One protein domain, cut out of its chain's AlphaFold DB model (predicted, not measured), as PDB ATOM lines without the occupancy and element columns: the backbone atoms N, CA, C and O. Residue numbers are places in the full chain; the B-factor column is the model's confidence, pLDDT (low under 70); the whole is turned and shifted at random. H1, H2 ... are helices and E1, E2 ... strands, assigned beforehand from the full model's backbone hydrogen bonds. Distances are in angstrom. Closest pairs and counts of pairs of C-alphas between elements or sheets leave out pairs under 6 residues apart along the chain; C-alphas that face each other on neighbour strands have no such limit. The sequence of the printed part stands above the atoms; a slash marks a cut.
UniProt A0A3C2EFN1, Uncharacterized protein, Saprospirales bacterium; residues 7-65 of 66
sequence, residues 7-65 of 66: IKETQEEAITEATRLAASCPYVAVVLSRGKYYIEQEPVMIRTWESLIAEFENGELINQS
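What this domain is: This is residues 7 to 65 of the 66 residues of an uncharacterized protein of Saprospirales bacterium (UniProt A0A3C2EFN1). A single twisted sheet of four antiparallel strands has one helix, H1, lying lengthwise over one of its faces, which makes two layers. Two hairpins, E1 with E2 and E3 with E4, stand side by side in the sheet, and the link of residues 42 to 50 loops from E2 to E3 on the side of the sheet away from H1. The 59 printed residues hold one named helix and four named strands, in the order H1, E1, E2, E3, E4; the sheet's order is E2, E1, E3, E4, and the class is mixed, helices and strands. The whole is compact, with a radius of gyration of the C-alphas of 10.1 A, and rounded, with spans of 27 by 22 by 18 A.

How they stand to each other: Residues 7 to 8 pair antiparallel with residues 37 to 38 of E2, residues 36 to 41. H1, residues 11 to 22, is on the sheet at a height of 7.7 A, over E1, residues 27 to 33, and E3, residues 51 to 57. On the local plane its line and that of E1 stand at 18 degrees, along the strands. The closest C-alphas of H1 and E1 are those of Ala 22 and Val 28, 5.8 A apart. Every O i to N i+4 pair of H1 is within hydrogen-bond range. E1 and E2 form a hairpin, antiparallel at 157 degrees, with N 31 and O 38 within hydrogen-bond range at 2.9 A. E1 and E3 are antiparallel at 170 degrees, with N 30 and O 54 at 2.8 A. E3 and E4, residues 60 to 64, form the second hairpin, antiparallel at 164 degrees, with N 57 and O 60 at 2.9 A. The edge strands E2 and E4 are apart. The sheet is twisted, its C-alphas lying up to 4.1 A off its best plane.

Where its parts are: H1 begins at C-alpha 11, (29.687, 14.084, 25.587), and spans 16.1 A to C-alpha 22. E1 spans 18.7 A from C-alpha 27, (41.630, 23.540, 15.910), to C-alpha 33. E2 spans 16.5 A, E3 17.8 A and E4 11.3 A, ending at C-alpha 64, (40.799, 14.245, 26.350).

The domain as a whole: The two C-alphas farthest apart, those of Arg 34 and Asn 58, are 27.7 A apart. The printed part, residues 7 to 65, has no cut. The links H1 to E1, E1 to E2 and E3 to E4 are tight, and the nine residues from E2 to E3 make a short link. The mean pLDDT of the printed part is 92.9, and no printed residue is under 70.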
ATOM      1  N   ILE A   7      25.887  23.012  19.869       89.88
ATOM      2  CA  ILE A   7      25.503  22.538  21.204       89.88
ATOM      3  C   ILE A   7      25.017  21.091  21.106       89.88
ATOM      4  O   ILE A   7      24.195  20.772  20.244       89.88
ATOM      5  N   LYS A   8      25.500  20.230  22.002       94.06
ATOM      6  CA  LYS A   8      25.095  18.827  22.150       94.06
ATOM      7  C   LYS A   8      24.667  18.538  23.589       94.06
ATOM      8  O   LYS A   8      25.131  19.182  24.532       94.06
ATOM      9  N   GLU A   9      23.777  17.561  23.748       91.94
ATOM     10  CA  GLU A   9      23.252  17.157  25.060       91.94
ATOM     11  C   GLU A   9      24.159  16.118  25.737       91.94
ATOM     12  O   GLU A   9      24.185  16.025  26.963       91.94
ATOM     13  N   THR A  10      24.955  15.375  24.961       95.81
ATOM     14  CA  THR A  10      25.872  14.352  25.480       95.81
ATOM     15  C   THR A  10      27.325  14.579  25.057       95.81
ATOM     16  O   THR A  10      27.614  15.182  24.020       95.81
ATOM     17  N   GLN A  11      28.251  14.051  25.864       95.19
ATOM     18  CA  GLN A  11      29.687  14.084  25.587       95.19
ATOM     19  C   GLN A  11      30.034  13.328  24.301       95.19
ATOM     20  O   GLN A  11      30.823  13.809  23.493       95.19
ATOM     21  N   GLU A  12      29.434  12.155  24.102       95.81
ATOM     22  CA  GLU A  12      29.697  11.287  22.951       95.81
ATOM     23  C   GLU A  12      29.311  11.960  21.626       95.81
ATOM     24  O   GLU A  12      30.101  11.972  20.678       95.81
ATOM     25  N   GLU A  13      28.135  12.594  21.571       96.31
ATOM     26  CA  GLU A  13      27.692  13.355  20.397       96.31
ATOM     27  C   GLU A  13      28.616  14.542  20.099       96.31
ATOM     28  O   GLU A  13      28.882  14.844  18.933       96.31
ATOM     29  N   ALA A  14      29.102  15.220  21.142       96.12
ATOM     30  CA  ALA A  14      30.009  16.352  21.002       96.12
ATOM     31  C   ALA A  14      31.379  15.927  20.473       96.12
ATOM     32  O   ALA A  14      31.879  16.542  19.534       96.12
ATOM     33  N   ILE A  15      31.953  14.851  21.014       95.38
ATOM     34  CA  ILE A  15      33.238  14.305  20.560       95.38
ATOM     35  C   ILE A  15      33.133  13.786  19.124       95.38
ATOM     36  O   ILE A  15      34.014  14.061  18.310       95.38
ATOM     37  N   THR A  16      32.050  13.082  18.784       95.88
ATOM     38  CA  THR A  16      31.831  12.563  17.423       95.88
ATOM     39  C   THR A  16      31.782  13.697  16.401       95.88
ATOM     40  O   THR A  16      32.450  13.647  15.367       95.88
ATOM     41  N   GLU A  17      31.032  14.757  16.702       95.69
ATOM     42  CA  GLU A  17      30.924  15.910  15.814       95.69
ATOM     43  C   GLU A  17      32.225  16.727  15.765       95.69
ATOM     44  O   GLU A  17      32.638  17.146  14.685       95.69
ATOM     45  N   ALA A  18      32.919  16.900  16.893       94.69
ATOM     46  CA  ALA A  18      34.218  17.568  16.931       94.69
ATOM     47  C   ALA A  18      35.275  16.819  16.106       94.69
ATOM     48  O   ALA A  18      36.002  17.444  15.340       94.69
ATOM     49  N   THR A  19      35.284  15.483  16.167       95.50
ATOM     50  CA  THR A  19      36.153  14.630  15.336       95.50
ATOM     51  C   THR A  19      35.881  14.851  13.848       95.50
ATOM     52  O   THR A  19      36.808  14.976  13.049       95.50
ATOM     53  N   ARG A  20      34.602  14.952  13.458       95.25
ATOM     54  CA  ARG A  20      34.211  15.247  12.071       95.25
ATOM     55  C   ARG A  20      34.692  16.631  11.626       95.25
ATOM     56  O   ARG A  20      35.129  16.781  10.489       95.25
ATOM     57  N   LEU A  21      34.589  17.635  12.497       94.06
ATOM     58  CA  LEU A  21      34.988  19.016  12.208       94.06
ATOM     59  C   LEU A  21      36.507  19.192  12.152       94.06
ATOM     60  O   LEU A  21      36.999  19.932  11.302       94.06
ATOM     61  N   ALA A  22      37.250  18.469  12.990       94.00
ATOM     62  CA  ALA A  22      38.709  18.518  13.034       94.00
ATOM     63  C   ALA A  22      39.358  18.149  11.686       94.00
ATOM     64  O   ALA A  22      40.454  18.610  11.387       94.00
ATOM     65  N   ALA A  23      38.664  17.403  10.819       93.19
ATOM     66  CA  ALA A  23      39.127  17.100   9.463       93.19
ATOM     67  C   ALA A  23      39.268  18.339   8.549       93.19
ATOM     68  O   ALA A  23      39.956  18.275   7.531       93.19
ATOM     69  N   SER A  24      38.599  19.450   8.873       92.19
ATOM     70  CA  SER A  24      38.587  20.680   8.064       92.19
ATOM     71  C   SER A  24      38.896  21.956   8.850       92.19
ATOM     72  O   SER A  24      38.918  23.037   8.263       92.19
ATOM     73  N   CYS A  25      39.120  21.848  10.160       90.25
ATOM     74  CA  CYS A  25      39.350  22.968  11.065       90.25
ATOM     75  C   CYS A  25      40.720  22.793  11.739       90.25
ATOM     76  O   CYS A  25      40.957  21.722  12.300       90.25
ATOM     77  N   PRO A  26      41.609  23.809  11.726       91.94
ATOM     78  CA  PRO A  26      42.940  23.685  12.327       91.94
ATOM     79  C   PRO A  26      42.891  23.360  13.819       91.94
ATOM     80  O   PRO A  26      43.743  22.633  14.317       91.94
ATOM     81  N   TYR A  27      41.867  23.856  14.513       93.06
ATOM     82  CA  TYR A  27      41.630  23.540  15.910       93.06
ATOM     83  C   TYR A  27      40.133  23.407  16.202       93.06
ATOM     84  O   TYR A  27      39.319  24.219  15.743       93.06
ATOM     85  N   VAL A  28      39.785  22.399  17.003       94.88
ATOM     86  CA  VAL A  28      38.434  22.156  17.522       94.88
ATOM     87  C   VAL A  28      38.521  21.742  18.991       94.88
ATOM     88  O   VAL A  28      39.298  20.857  19.332       94.88
ATOM     89  N   ALA A  29      37.691  22.318  19.859       95.06
ATOM     90  CA  ALA A  29      37.584  21.906  21.257       95.06
ATOM     91  C   ALA A  29      36.143  21.586  21.645       95.06
ATOM     92  O   ALA A  29      35.208  22.272  21.244       95.06
ATOM     93  N   VAL A  30      35.976  20.566  22.481       95.88
ATOM     94  CA  VAL A  30      34.724  20.263  23.172       95.88
ATOM     95  C   VAL A  30      34.817  20.802  24.590       95.88
ATOM     96  O   VAL A  30      35.719  20.426  25.339       95.88
ATOM     97  N   VAL A  31      33.858  21.632  24.987       95.62
ATOM     98  CA  VAL A  31      33.770  22.189  26.340       95.62
ATOM     99  C   VAL A  31      32.420  21.906  26.982       95.62
ATOM    100  O   VAL A  31      31.373  22.009  26.349       95.62
ATOM    101  N   LEU A  32      32.433  21.571  28.268       95.12
ATOM    102  CA  LEU A  32      31.246  21.471  29.104       95.12
ATOM    103  C   LEU A  32      31.005  22.822  29.781       95.12
ATOM    104  O   LEU A  32      31.803  23.282  30.601       95.12
ATOM    105  N   SER A  33      29.870  23.438  29.466       93.81
ATOM    106  CA  SER A  33      29.435  24.709  30.043       93.81
ATOM    107  C   SER A  33      27.987  24.574  30.497       93.81
ATOM    108  O   SER A  33      27.115  24.171  29.736       93.81
ATOM    109  N   ARG A  34      27.705  24.868  31.772       91.62
ATOM    110  CA  ARG A  34      26.333  24.852  32.326       91.62
ATOM    111  C   ARG A  34      25.545  23.556  32.037       91.62
ATOM    112  O   ARG A  34      24.341  23.605  31.801       91.62
ATOM    113  N   GLY A  35      26.224  22.407  32.059       92.06
ATOM    114  CA  GLY A  35      25.610  21.092  31.842       92.06
ATOM    115  C   GLY A  35      25.370  20.714  30.377       92.06
ATOM    116  O   GLY A  35      24.749  19.686  30.133       92.06
ATOM    117  N   LYS A  36      25.851  21.510  29.414       94.88
ATOM    118  CA  LYS A  36      25.786  21.207  27.979       94.88
ATOM    119  C   LYS A  36      27.173  21.182  27.354       94.88
ATOM    120  O   LYS A  36      28.079  21.863  27.833       94.88
ATOM    121  N   TYR A  37      27.312  20.429  26.270       95.56
ATOM    122  CA  TYR A  37      28.561  20.317  25.529       95.56
ATOM    123  C   TYR A  37      28.540  21.268  24.337       95.56
ATOM    124  O   TYR A  37      27.589  21.273  23.558       95.56
ATOM    125  N   TYR A  38      29.585  22.071  24.202       95.00
ATOM    126  CA  TYR A  38      29.768  23.038  23.128       95.00
ATOM    127  C   TYR A  38      31.006  22.661  22.331       95.00
ATOM    128  O   TYR A  38      31.970  22.142  22.894       95.00
ATOM    129  N   ILE A  39      30.976  22.935  21.031       94.31
ATOM    130  CA  ILE A  39      32.125  22.766  20.146       94.31
ATOM    131  C   ILE A  39      32.619  24.149  19.730       94.31
ATOM    132  O   ILE A  39      31.905  24.882  19.042       94.31
ATOM    133  N   GLU A  40      33.832  24.488  20.150       92.75
ATOM    134  CA  GLU A  40      34.550  25.698  19.754       92.75
ATOM    135  C   GLU A  40      35.493  25.374  18.588       92.75
ATOM    136  O   GLU A  40      36.119  24.315  18.556       92.75
ATOM    137  N   GLN A  41      35.605  26.292  17.633       91.69
ATOM    138  CA  GLN A  41      36.532  26.220  16.498       91.69
ATOM    139  C   GLN A  41      37.447  27.449  16.532       91.69
ATOM    140  O   GLN A  41      37.148  28.415  17.230       91.69
ATOM    141  N   GLU A  42      38.548  27.443  15.784       85.56
ATOM    142  CA  GLU A  42      39.437  28.608  15.712       85.56
ATOM    143  C   GLU A  42      38.722  29.868  15.155       85.56
ATOM    144  O   GLU A  42      38.126  29.798  14.076       85.56
ATOM    145  N   PRO A  43      38.785  31.038  15.837       78.00
ATOM    146  CA  PRO A  43      39.471  31.307  17.102       78.00
ATOM    147  C   PRO A  43      38.693  30.803  18.323       78.00
ATOM    148  O   PRO A  43      37.517  31.107  18.520       78.00
ATOM    149  N   VAL A  44      39.401  30.089  19.190       79.06
ATOM    150  CA  VAL A  44      38.814  29.387  20.331       79.06
ATOM    151  C   VAL A  44      38.573  30.346  21.485       79.06
ATOM    152  O   VAL A  44      39.458  31.111  21.868       79.06
ATOM    153  N   MET A  45      37.390  30.265  22.089       84.00
ATOM    154  CA  MET A  45      37.055  31.035  23.283       84.00
ATOM    155  C   MET A  45      36.536  30.111  24.383       84.00
ATOM    156  O   MET A  45      35.333  29.954  24.561       84.00
ATOM    157  N   ILE A  46      37.463  29.541  25.152       85.81
ATOM    158  CA  ILE A  46      37.143  28.744  26.341       85.81
ATOM    159  C   ILE A  46      37.174  29.663  27.557       85.81
ATOM    160  O   ILE A  46      38.173  30.332  27.835       85.81
ATOM    161  N   ARG A  47      36.064  29.726  28.288       87.69
ATOM    162  CA  ARG A  47      35.954  30.549  29.495       87.69
ATOM    163  C   ARG A  47      36.558  29.806  30.681       87.69
ATOM    164  O   ARG A  47      36.508  28.587  30.761       87.69
ATOM    165  N   THR A  48      37.070  30.541  31.666       89.31
ATOM    166  CA  THR A  48      37.801  29.960  32.813       89.31
ATOM    167  C   THR A  48      36.970  29.030  33.704       89.31
ATOM    168  O   THR A  48      37.536  28.301  34.509       89.31
ATOM    169  N   TRP A  49      35.640  29.095  33.620       89.44
ATOM    170  CA  TRP A  49      34.717  28.229  34.364       89.44
ATOM    171  C   TRP A  49      34.176  27.062  33.530       89.44
ATOM    172  O   TRP A  49      33.332  26.309  34.015       89.44
ATOM    173  N   GLU A  50      34.575  26.959  32.265       93.88
ATOM    174  CA  GLU A  50      34.191  25.866  31.379       93.88
ATOM    175  C   GLU A  50      35.197  24.730  31.523       93.88
ATOM    176  O   GLU A  50      36.399  24.961  31.667       93.88
ATOM    177  N   SER A  51      34.700  23.497  31.498       95.00
ATOM    178  CA  SER A  51      35.565  22.324  31.558       95.00
ATOM    179  C   SER A  51      35.896  21.883  30.147       95.00
ATOM    180  O   SER A  51      35.000  21.570  29.365       95.00
ATOM    181  N   LEU A  52      37.180  21.824  29.828       94.62
ATOM    182  CA  LEU A  52      37.638  21.253  28.577       94.62
ATOM    183  C   LEU A  52      37.512  19.723  28.608       94.62
ATOM    184  O   LEU A  52      38.024  19.054  29.507       94.62
ATOM    185  N   ILE A  53      36.823  19.183  27.608       96.38
ATOM    186  CA  ILE A  53      36.516  17.757  27.487       96.38
ATOM    187  C   ILE A  53      37.428  17.079  26.470       96.38
ATOM    188  O   ILE A  53      37.957  16.011  26.758       96.38
ATOM    189  N   ALA A  54      37.620  17.687  25.299       96.50
ATOM    190  CA  ALA A  54      38.507  17.175  24.259       96.50
ATOM    191  C   ALA A  54      39.068  18.318  23.407       96.50
ATOM    192  O   ALA A  54      38.369  19.303  23.174       96.50
ATOM    193  N   GLU A  55      40.294  18.170  22.915       95.75
ATOM    194  CA  GLU A  55      40.944  19.100  21.987       95.75
ATOM    195  C   GLU A  55      41.494  18.347  20.783       95.75
ATOM    196  O   GLU A  55      42.136  17.302  20.930       95.75
ATOM    197  N   PHE A  56      41.286  18.924  19.606       95.94
ATOM    198  CA  PHE A  56      41.810  18.439  18.345       95.94
ATOM    199  C   PHE A  56      42.625  19.538  17.672       95.94
ATOM    200  O   PHE A  56      42.152  20.670  17.555       95.94
ATOM    201  N   GLU A  57      43.808  19.193  17.176       94.81
ATOM    202  CA  GLU A  57      44.677  20.084  16.410       94.81
ATOM    203  C   GLU A  57      45.078  19.393  15.103       94.81
ATOM    204  O   GLU A  57      45.526  18.249  15.100       94.81
ATOM    205  N   ASN A  58      44.871  20.073  13.974       93.19
ATOM    206  CA  ASN A  58      45.144  19.563  12.626       93.19
ATOM    207  C   ASN A  58      44.545  18.168  12.347       93.19
ATOM    208  O   ASN A  58      45.145  17.346  11.656       93.19
ATOM    209  N   GLY A  59      43.347  17.906  12.879       92.06
ATOM    210  CA  GLY A  59      42.644  16.630  12.724       92.06
ATOM    211  C   GLY A  59      43.005  15.553  13.750       92.06
ATOM    212  O   GLY A  59      42.358  14.507  13.763       92.06
ATOM    213  N   GLU A  60      43.985  15.790  14.624       94.81
ATOM    214  CA  GLU A  60      44.439  14.822  15.626       94.81
ATOM    215  C   GLU A  60      43.929  15.172  17.025       94.81
ATOM    216  O   GLU A  60      43.919  16.335  17.415       94.81
ATOM    217  N   LEU A  61      43.521  14.162  17.799       95.38
ATOM    218  CA  LEU A  61      43.155  14.328  19.207       95.38
ATOM    219  C   LEU A  61      44.425  14.539  20.043       95.38
ATOM    220  O   LEU A  61      45.246  13.628  20.151       95.38
ATOM    221  N   ILE A  62      44.556  15.709  20.668       95.88
ATOM    222  CA  ILE A  62      45.732  16.067  21.479       95.88
ATOM    223  C   ILE A  62      45.460  16.009  22.986       95.88
ATOM    224  O   ILE A  62      46.390  15.840  23.774       95.88
ATOM    225  N   ASN A  63      44.194  16.117  23.402       93.62
ATOM    226  CA  ASN A  63      43.797  16.077  24.806       93.62
ATOM    227  C   ASN A  63      42.372  15.528  24.952       93.62
ATOM    228  O   ASN A  63      41.494  15.871  24.161       93.62
ATOM    229  N   GLN A  64      42.133  14.703  25.972       93.12
ATOM    230  CA  GLN A  64      40.799  14.245  26.350       93.12
ATOM    231  C   GLN A  64      40.731  14.000  27.860       93.12
ATOM    232  O   GLN A  64      41.498  13.202  28.402       93.12
ATOM    233  N   SER A  65      39.784  14.656  28.526       88.69
ATOM    234  CA  SER A  65      39.492  14.435  29.943       88.69
ATOM    235  C   SER A  65      38.657  13.159  30.109       88.69
ATOM    236  O   SER A  65      37.673  12.961  29.389       88.69
TER     237      SER A  65